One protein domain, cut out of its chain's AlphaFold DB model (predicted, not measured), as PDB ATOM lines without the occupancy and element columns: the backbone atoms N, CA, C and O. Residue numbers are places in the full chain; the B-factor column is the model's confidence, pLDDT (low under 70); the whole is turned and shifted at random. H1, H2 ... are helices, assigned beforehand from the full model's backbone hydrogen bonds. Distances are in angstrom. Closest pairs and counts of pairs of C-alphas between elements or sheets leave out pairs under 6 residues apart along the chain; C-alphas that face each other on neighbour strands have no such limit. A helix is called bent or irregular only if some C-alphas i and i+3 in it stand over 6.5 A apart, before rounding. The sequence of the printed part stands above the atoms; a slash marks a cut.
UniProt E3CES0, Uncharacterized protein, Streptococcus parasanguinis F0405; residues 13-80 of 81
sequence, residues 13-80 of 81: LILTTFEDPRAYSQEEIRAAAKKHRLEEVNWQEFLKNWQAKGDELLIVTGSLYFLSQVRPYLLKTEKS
ATOM      1  N   LEU A  13      28.132  32.774 -19.298       92.94
ATOM      2  CA  LEU A  13      28.906  33.911 -18.816       92.94
ATOM      3  C   LEU A  13      29.939  33.429 -17.794       92.94
ATOM      4  O   LEU A  13      29.592  32.768 -16.817       92.94
ATOM      5  N   ILE A  14      31.196  33.793 -18.016       94.25
ATOM      6  CA  ILE A  14      32.326  33.512 -17.128       94.25
ATOM      7  C   ILE A  14      32.998  34.826 -16.738       94.25
ATOM      8  O   ILE A  14      32.983  35.792 -17.505       94.25
ATOM      9  N   LEU A  15      33.566  34.874 -15.539       95.56
ATOM     10  CA  LEU A  15      34.356  35.998 -15.053       95.56
ATOM     11  C   LEU A  15      35.836  35.614 -15.009       95.56
ATOM     12  O   LEU A  15      36.189  34.457 -14.815       95.56
ATOM     13  N   THR A  16      36.701  36.603 -15.174       96.12
ATOM     14  CA  THR A  16      38.155  36.460 -15.064       96.12
ATOM     15  C   THR A  16      38.733  37.768 -14.546       96.12
ATOM     16  O   THR A  16      38.079  38.814 -14.600       96.12
ATOM     17  N   THR A  17      39.976  37.717 -14.085       96.06
ATOM     18  CA  THR A  17      40.812  38.900 -13.881       96.06
ATOM     19  C   THR A  17      42.094  38.818 -14.719       96.06
ATOM     20  O   THR A  17      42.316  37.831 -15.420       96.06
ATOM     21  N   PHE A  18      42.897  39.877 -14.699       95.19
ATOM     22  CA  PHE A  18      44.182  40.005 -15.372       95.19
ATOM     23  C   PHE A  18      45.105  40.931 -14.568       95.19
ATOM     24  O   PHE A  18      44.650  41.683 -13.708       95.19
ATOM     25  N   GLU A  19      46.404  40.887 -14.855       92.25
ATOM     26  CA  GLU A  19      47.392  41.728 -14.180       92.25
ATOM     27  C   GLU A  19      47.298  43.184 -14.678       92.25
ATOM     28  O   GLU A  19      47.845  43.542 -15.724       92.25
ATOM     29  N   ASP A  20      46.570  44.026 -13.938       92.31
ATOM     30  CA  ASP A  20      46.577  45.496 -14.031       92.31
ATOM     31  C   ASP A  20      46.148  46.073 -12.668       92.31
ATOM     32  O   ASP A  20      45.187  45.578 -12.077       92.31
ATOM     33  N   PRO A  21      46.807  47.125 -12.149       89.44
ATOM     34  CA  PRO A  21      46.487  47.702 -10.838       89.44
ATOM     35  C   PRO A  21      45.071  48.290 -10.726       89.44
ATOM     36  O   PRO A  21      44.614  48.575  -9.623       89.44
ATOM     37  N   ARG A  22      44.381  48.518 -11.849       90.94
ATOM     38  CA  ARG A  22      42.993  49.005 -11.899       90.94
ATOM     39  C   ARG A  22      41.994  47.889 -12.201       90.94
ATOM     40  O   ARG A  22      40.793  48.156 -12.237       90.94
ATOM     41  N   ALA A  23      42.467  46.677 -12.488       93.06
ATOM     42  CA  ALA A  23      41.598  45.519 -12.601       93.06
ATOM     43  C   ALA A  23      41.136  45.080 -11.210       93.06
ATOM     44  O   ALA A  23      41.799  45.326 -10.205       93.06
ATOM     45  N   TYR A  24      39.994  44.402 -11.163       92.50
ATOM     46  CA  TYR A  24      39.558  43.738  -9.944       92.50
ATOM     47  C   TYR A  24      40.586  42.692  -9.521       92.50
ATOM     48  O   TYR A  24      41.015  41.876 -10.334       92.50
ATOM     49  N   SER A  25      40.931  42.658  -8.245       94.00
ATOM     50  CA  SER A  25      41.734  41.580  -7.678       94.00
ATOM     51  C   SER A  25      41.041  40.219  -7.826       94.00
ATOM     52  O   SER A  25      39.827  40.111  -8.039       94.00
ATOM     53  N   GLN A  26      41.821  39.149  -7.664       92.75
ATOM     54  CA  GLN A  26      41.307  37.778  -7.656       92.75
ATOM     55  C   GLN A  26      40.190  37.593  -6.614       92.75
ATOM     56  O   GLN A  26      39.187  36.927  -6.872       92.75
ATOM     57  N   GLU A  27      40.345  38.203  -5.438       93.94
ATOM     58  CA  GLU A  27      39.375  38.113  -4.345       93.94
ATOM     59  C   GLU A  27      38.063  38.820  -4.695       93.94
ATOM     60  O   GLU A  27      36.982  38.266  -4.476       93.94
ATOM     61  N   GLU A  28      38.142  40.003  -5.307       94.50
ATOM     62  CA  GLU A  28      36.966  40.763  -5.734       94.50
ATOM     63  C   GLU A  28      36.196  40.054  -6.851       94.50
ATOM     64  O   GLU A  28      34.966  39.952  -6.779       94.50
ATOM     65  N   ILE A  29      36.892  39.506  -7.856       93.88
ATOM     66  CA  ILE A  29      36.239  38.724  -8.913       93.88
ATOM     67  C   ILE A  29      35.617  37.452  -8.347       93.88
ATOM     68  O   ILE A  29      34.473  37.142  -8.685       93.88
ATOM     69  N   ARG A  30      36.292  36.749  -7.434       94.19
ATOM     70  CA  ARG A  30      35.725  35.560  -6.783       94.19
ATOM     71  C   ARG A  30      34.478  35.902  -5.964       94.19
ATOM     72  O   ARG A  30      33.492  35.159  -6.001       94.19
ATOM     73  N   ALA A  31      34.477  37.032  -5.260       94.88
ATOM     74  CA  ALA A  31      33.302  37.516  -4.539       94.88
ATOM     75  C   ALA A  31      32.146  37.862  -5.496       94.88
ATOM     76  O   ALA A  31      31.000  37.473  -5.244       94.88
ATOM     77  N   ALA A  32      32.436  38.530  -6.617       92.12
ATOM     78  CA  ALA A  32      31.450  38.848  -7.648       92.12
ATOM     79  C   ALA A  32      30.875  37.582  -8.309       92.12
ATOM     80  O   ALA A  32      29.655  37.458  -8.446       92.12
ATOM     81  N   ALA A  33      31.732  36.614  -8.639       92.88
ATOM     82  CA  ALA A  33      31.356  35.319  -9.193       92.88
ATOM     83  C   ALA A  33      30.397  34.580  -8.251       92.88
ATOM     84  O   ALA A  33      29.287  34.218  -8.647       92.88
ATOM     85  N   LYS A  34      30.746  34.484  -6.962       93.19
ATOM     86  CA  LYS A  34      29.887  33.875  -5.934       93.19
ATOM     87  C   LYS A  34      28.545  34.596  -5.794       93.19
ATOM     88  O   LYS A  34      27.505  33.942  -5.724       93.19
ATOM     89  N   LYS A  35      28.549  35.933  -5.781       92.50
ATOM     90  CA  LYS A  35      27.332  36.755  -5.661       92.50
ATOM     91  C   LYS A  35      26.365  36.527  -6.824       92.50
ATOM     92  O   LYS A  35      25.155  36.490  -6.609       92.50
ATOM     93  N   HIS A  36      26.890  36.368  -8.035       89.62
ATOM     94  CA  HIS A  36      26.093  36.223  -9.252       89.62
ATOM     95  C   HIS A  36      25.935  34.772  -9.727       89.62
ATOM     96  O   HIS A  36      25.301  34.557 -10.757       89.62
ATOM     97  N   ARG A  37      26.453  33.789  -8.971       91.00
ATOM     98  CA  ARG A  37      26.500  32.359  -9.341       91.00
ATOM     99  C   ARG A  37      27.155  32.134 -10.708       91.00
ATOM    100  O   ARG A  37      26.680  31.337 -11.509       91.00
ATOM    101  N   LEU A  38      28.215  32.887 -10.971       92.44
ATOM    102  CA  LEU A  38      29.042  32.769 -12.164       92.44
ATOM    103  C   LEU A  38      30.311  31.994 -11.831       92.44
ATOM    104  O   LEU A  38      30.738  31.938 -10.677       92.44
ATOM    105  N   GLU A  39      30.912  31.418 -12.858       93.06
ATOM    106  CA  GLU A  39      32.224  30.800 -12.759       93.06
ATOM    107  C   GLU A  39      33.321  31.859 -12.892       93.06
ATOM    108  O   GLU A  39      33.176  32.838 -13.627       93.06
ATOM    109  N   GLU A  40      34.412  31.647 -12.168       94.38
ATOM    110  CA  GLU A  40      35.651  32.406 -12.269       94.38
ATOM    111  C   GLU A  40      36.703  31.492 -12.891       94.38
ATOM    112  O   GLU A  40      36.878  30.370 -12.416       94.38
ATOM    113  N   VAL A  41      37.356  31.942 -13.958       95.69
ATOM    114  CA  VAL A  41      38.360  31.149 -14.673       95.69
ATOM    115  C   VAL A  41      39.640  31.942 -14.880       95.69
ATOM    116  O   VAL A  41      39.611  33.160 -15.059       95.69
ATOM    117  N   ASN A  42      40.764  31.232 -14.969       95.50
ATOM    118  CA  ASN A  42      41.980  31.799 -15.532       95.50
ATOM    119  C   ASN A  42      41.814  31.939 -17.053       95.50
ATOM    120  O   ASN A  42      41.664  30.943 -17.765       95.50
ATOM    121  N   TRP A  43      41.846  33.168 -17.569       95.75
ATOM    122  CA  TRP A  43      41.616  33.410 -18.995       95.75
ATOM    123  C   TRP A  43      42.652  32.752 -19.915       95.75
ATOM    124  O   TRP A  43      42.291  32.338 -21.012       95.75
ATOM    125  N   GLN A  44      43.920  32.632 -19.509       94.94
ATOM    126  CA  GLN A  44      44.958  32.031 -20.355       94.94
ATOM    127  C   GLN A  44      44.722  30.530 -20.501       94.94
ATOM    128  O   GLN A  44      44.747  30.005 -21.611       94.94
ATOM    129  N   GLU A  45      44.445  29.844 -19.393       94.69
ATOM    130  CA  GLU A  45      44.108  28.417 -19.404       94.69
ATOM    131  C   GLU A  45      42.800  28.152 -20.149       94.69
ATOM    132  O   GLU A  45      42.726  27.215 -20.946       94.69
ATOM    133  N   PHE A  46      41.789  29.001 -19.939       94.94
ATOM    134  CA  PHE A  46      40.521  28.917 -20.654       94.94
ATOM    135  C   PHE A  46      40.735  29.030 -22.166       94.94
ATOM    136  O   PHE A  46      40.322  28.138 -22.900       94.94
ATOM    137  N   LEU A  47      41.425  30.078 -22.631       94.31
ATOM    138  CA  LEU A  47      41.668  30.300 -24.059       94.31
ATOM    139  C   LEU A  47      42.563  29.226 -24.679       94.31
ATOM    140  O   LEU A  47      42.331  28.840 -25.818       94.31
ATOM    141  N   LYS A  48      43.558  28.716 -23.944       92.38
ATOM    142  CA  LYS A  48      44.431  27.633 -24.423       92.38
ATOM    143  C   LYS A  48      43.651  26.354 -24.726       92.38
ATOM    144  O   LYS A  48      43.969  25.651 -25.680       92.38
ATOM    145  N   ASN A  49      42.657  26.051 -23.899       90.88
ATOM    146  CA  ASN A  49      41.815  24.866 -24.047       90.88
ATOM    147  C   ASN A  49      40.545  25.149 -24.861       90.88
ATOM    148  O   ASN A  49      39.735  24.245 -25.072       90.88
ATOM    149  N   TRP A  50      40.349  26.397 -25.294       90.12
ATOM    150  CA  TRP A  50      39.158  26.794 -26.014       90.12
ATOM    151  C   TRP A  50      39.208  26.324 -27.462       90.12
ATOM    152  O   TRP A  50      40.138  26.629 -28.205       90.12
ATOM    153  N   GLN A  51      38.169  25.604 -27.872       86.19
ATOM    154  CA  GLN A  51      37.948  25.201 -29.253       86.19
ATOM    155  C   GLN A  51      36.478  25.422 -29.568       86.19
ATOM    156  O   GLN A  51      35.616  24.869 -28.887       86.19
ATOM    157  N   ALA A  52      36.203  26.230 -30.591       85.44
ATOM    158  CA  ALA A  52      34.840  26.464 -31.039       85.44
ATOM    159  C   ALA A  52      34.201  25.138 -31.473       85.44
ATOM    160  O   ALA A  52      34.779  24.390 -32.268       85.44
ATOM    161  N   LYS A  53      33.010  24.839 -30.950       86.56
ATOM    162  CA  LYS A  53      32.222  23.671 -31.352       86.56
ATOM    163  C   LYS A  53      31.030  24.128 -32.186       86.56
ATOM    164  O   LYS A  53      30.072  24.674 -31.653       86.56
ATOM    165  N   GLY A  54      31.076  23.879 -33.495       88.06
ATOM    166  CA  GLY A  54      30.021  24.319 -34.414       88.06
ATOM    167  C   GLY A  54      29.922  25.847 -34.461       88.06
ATOM    168  O   GLY A  54      30.935  26.513 -34.651       88.06
ATOM    169  N   ASP A  55      28.721  26.383 -34.240       88.19
ATOM    170  CA  ASP A  55      28.418  27.822 -34.320       88.19
ATOM    171  C   ASP A  55      28.672  28.583 -33.003       88.19
ATOM    172  O   ASP A  55      28.117  29.656 -32.756       88.19
ATOM    173  N   GLU A  56      29.484  28.017 -32.111       91.19
ATOM    174  CA  GLU A  56      29.763  28.611 -30.810       91.19
ATOM    175  C   GLU A  56      30.665  29.850 -30.925       91.19
ATOM    176  O   GLU A  56      31.764  29.804 -31.483       91.19
ATOM    177  N   LEU A  57      30.211  30.970 -30.352       91.25
ATOM    178  CA  LEU A  57      30.908  32.254 -30.391       91.25
ATOM    179  C   LEU A  57      31.480  32.615 -29.018       91.25
ATOM    180  O   LEU A  57      30.743  32.784 -28.047       91.25
ATOM    181  N   LEU A  58      32.796  32.838 -28.959       93.44
ATOM    182  CA  LEU A  58      33.446  33.414 -27.785       93.44
ATOM    183  C   LEU A  58      33.483  34.942 -27.880       93.44
ATOM    184  O   LEU A  58      34.107  35.508 -28.778       93.44
ATOM    185  N   ILE A  59      32.872  35.612 -26.903       92.88
ATOM    186  CA  ILE A  59      32.911  37.069 -26.762       92.88
ATOM    187  C   ILE A  59      33.816  37.434 -25.587       92.88
ATOM    188  O   ILE A  59      33.537  37.086 -24.441       92.88
ATOM    189  N   VAL A  60      34.874  38.196 -25.862       94.81
ATOM    190  CA  VAL A  60      35.745  38.787 -24.838       94.81
ATOM    191  C   VAL A  60      35.391  40.269 -24.711       94.81
ATOM    192  O   VAL A  60      35.388  40.993 -25.703       94.81
ATOM    193  N   THR A  61      35.050  40.734 -23.506       93.25
ATOM    194  CA  THR A  61      34.589  42.115 -23.279       93.25
ATOM    195  C   THR A  61      34.897  42.608 -21.858       93.25
ATOM    196  O   THR A  61      35.472  41.886 -21.049       93.25
ATOM    197  N   GLY A  62      34.529  43.857 -21.560       91.62
ATOM    198  CA  GLY A  62      34.595  44.471 -20.231       91.62
ATOM    199  C   GLY A  62      35.708  45.506 -20.062       91.62
ATOM    200  O   GLY A  62      35.478  46.536 -19.437       91.62
ATOM    201  N   SER A  63      36.891  45.289 -20.646       93.56
ATOM    202  CA  SER A  63      38.031  46.207 -20.509       93.56
ATOM    203  C   SER A  63      38.889  46.263 -21.770       93.56
ATOM    204  O   SER A  63      39.328  45.235 -22.282       93.56
ATOM    205  N   LEU A  64      39.190  47.480 -22.240       94.31
ATOM    206  CA  LEU A  64      40.140  47.693 -23.338       94.31
ATOM    207  C   LEU A  64      41.558  47.231 -22.965       94.31
ATOM    208  O   LEU A  64      42.262  46.690 -23.815       94.31
ATOM    209  N   TYR A  65      41.956  47.378 -21.696       95.06
ATOM    210  CA  TYR A  65      43.249  46.886 -21.210       95.06
ATOM    211  C   TYR A  65      43.308  45.360 -21.250       95.06
ATOM    212  O   TYR A  65      44.280  44.800 -21.751       95.06
ATOM    213  N   PHE A  66      42.235  44.686 -20.839       96.00
ATOM    214  CA  PHE A  66      42.157  43.230 -20.943       96.00
ATOM    215  C   PHE A  66      42.235  42.759 -22.403       96.00
ATOM    216  O   PHE A  66      43.035  41.889 -22.742       96.00
ATOM    217  N   LEU A  67      41.481  43.402 -23.303       95.81
ATOM    218  CA  LEU A  67      41.521  43.098 -24.738       95.81
ATOM    219  C   LEU A  67      42.915  43.299 -25.348       95.81
ATOM    220  O   LEU A  67      43.307  42.534 -26.231       95.81
ATOM    221  N   SER A  68      43.684  44.279 -24.860       94.50
ATOM    222  CA  SER A  68      45.068  44.494 -25.297       94.50
ATOM    223  C   SER A  68      46.026  43.365 -24.895       94.50
ATOM    224  O   SER A  68      47.042  43.195 -25.561       94.50
ATOM    225  N   GLN A  69      45.695  42.565 -23.873       94.31
ATOM    226  CA  GLN A  69      46.456  41.371 -23.483       94.31
ATOM    227  C   GLN A  69      45.960  40.112 -24.212       94.31
ATOM    228  O   GLN A  69      46.763  39.324 -24.713       94.31
ATOM    229  N   VAL A  70      44.640  39.951 -24.342       95.50
ATOM    230  CA  VAL A  70      44.026  38.769 -24.974       95.50
ATOM    231  C   VAL A  70      44.302  38.708 -26.478       95.50
ATOM    232  O   VAL A  70      44.668  37.656 -27.000       95.50
ATOM    233  N   ARG A  71      44.171  39.828 -27.199       94.25
ATOM    234  CA  ARG A  71      44.381  39.858 -28.656       94.25
ATOM    235  C   ARG A  71      45.771  39.353 -29.081       94.25
ATOM    236  O   ARG A  71      45.826  38.469 -29.934       94.25
ATOM    237  N   PRO A  72      46.896  39.871 -28.549       94.19
ATOM    238  CA  PRO A  72      48.211  39.358 -28.922       94.19
ATOM    239  C   PRO A  72      48.448  37.929 -28.426       94.19
ATOM    240  O   PRO A  72      49.215  37.215 -29.065       94.19
ATOM    241  N   TYR A  73      47.807  37.498 -27.332       93.75
ATOM    242  CA  TYR A  73      47.870  36.105 -26.879       93.75
ATOM    243  C   TYR A  73      47.292  35.153 -27.937       93.75
ATOM    244  O   TYR A  73      47.992  34.240 -28.370       93.75
ATOM    245  N   LEU A  74      46.085  35.438 -28.440       91.19
ATOM    246  CA  LEU A  74      45.425  34.640 -29.484       91.19
ATOM    247  C   LEU A  74      46.212  34.629 -30.808       91.19
ATOM    248  O   LEU A  74      46.399  33.584 -31.425       91.19
ATOM    249  N   LEU A  75      46.745  35.780 -31.228       90.38
ATOM    250  CA  LEU A  75      47.533  35.872 -32.467       90.38
ATOM    251  C   LEU A  75      48.886  35.146 -32.385       90.38
ATOM    252  O   LEU A  75      49.450  34.783 -33.417       90.38
ATOM    253  N   LYS A  76      49.446  34.965 -31.182       84.75
ATOM    254  CA  LYS A  76      50.664  34.165 -30.985       84.75
ATOM    255  C   LYS A  76      50.361  32.675 -31.064       84.75
ATOM    256  O   LYS A  76      51.125  31.959 -31.700       84.75
ATOM    257  N   THR A  77      49.261  32.224 -30.460       68.69
ATOM    258  CA  THR A  77      48.866  30.810 -30.493       68.69
ATOM    259  C   THR A  77      48.550  30.324 -31.907       68.69
ATOM    260  O   THR A  77      48.864  29.183 -32.218       68.69
ATOM    261  N   GLU A  78      48.040  31.185 -32.797       62.84
ATOM    262  CA  GLU A  78      47.841  30.818 -34.211       62.84
ATOM    263  C   GLU A  78      49.141  30.640 -35.003       62.84
ATOM    264  O   GLU A  78      49.160  29.895 -35.971       62.84
ATOM    265  N   LYS A  79      50.240  31.300 -34.614       61.31
ATOM    266  CA  LYS A  79      51.532  31.180 -35.316       61.31
ATOM    267  C   LYS A  79      52.361  29.969 -34.881       61.31
ATOM    268  O   LYS A  79      53.418  29.729 -35.459       61.31
ATOM    269  N   SER A  80      51.958  29.290 -33.810       55.53
ATOM    270  CA  SER A  80      52.672  28.142 -33.234       55.53
ATOM    271  C   SER A  80      51.998  26.796 -33.515       55.53
ATOM    272  O   SER A  80      52.554  25.773 -33.122       55.53
TER     273      SER A  80
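Overview. This is residues 13 to 80 of the 81 residues of an uncharacterized protein of Streptococcus parasanguinis F0405 (UniProt E3CES0). Three helices that do not form a bundle stand round an extended first stretch: H1 lies alone at one end of the longest axis, and H2 and H3 lie side by side toward the other, with residues 14 to 18 running between H1 and that pair. A long loop, residues 49 to 63, joins H2 to H3, and its tip, residues 51 to 57, sticks out. The printed part has 68 residues, with three named helices in the order H1, H2, H3 and no named strand; the class is all helix, though 32 of the 68 residues, under half, are in named elements. The whole is only just compact, close to loose, with a radius of gyration of the C-alphas of 12.9 A, and the C-alphas span 36 by 28 by 17 A along their three main axes.

Arrangement. Residues 13 to 25 hold no named element, and their C-alphas lie 5 to 17 A from the mean of all C-alphas. Residues 14 to 15 in this stretch form a short parallel pairing with residues 39 to 40. H1, residues 26 to 36, touches no helix. A short link of 6 residues leads to H2, residues 43 to 48, and H1 and H2 are apart. A long link of 15 residues then leads to H3, residues 64 to 78. H2 and H3 are close but not clearly touching, with 1 pair of C-alphas within 8 A, those of Leu 47 and Leu 74 at 7.9 A. They run the same way at a shallow tilt of 17 degrees, and their centres are 11.0 A from each other. H1 and H3 are apart. In H1 and H2 every O i to N i+4 pair is within hydrogen-bond range; in H3 it is 10 of 11.

Along the chain. H1 begins at Gln 26, with its C-alpha at (41.307, 37.778, -7.656), and measures 15.4 A from first to last C-alpha at His 36. H2 runs from Trp 43, C-alpha at (41.616, 33.410, -18.995), to Lys 48. H3 runs from Leu 64 to Glu 78, whose C-alpha is at (47.841, 30.818, -34.211), and is the longest helix at 15 residues and 21.5 A. It is neither bent nor irregular, but only just: C-alphas 69 and 72 are 6.1 A apart.

Size, cuts and confidence. The two C-alphas farthest apart, those of Lys 35 and Lys 79, are 38.7 A from each other. The printed part has no cut. The link from H2 to H3 is long, and its residues 51 to 57 stand free. The mean pLDDT of the printed part is 91.0, and residues 77 to 80 are under 70.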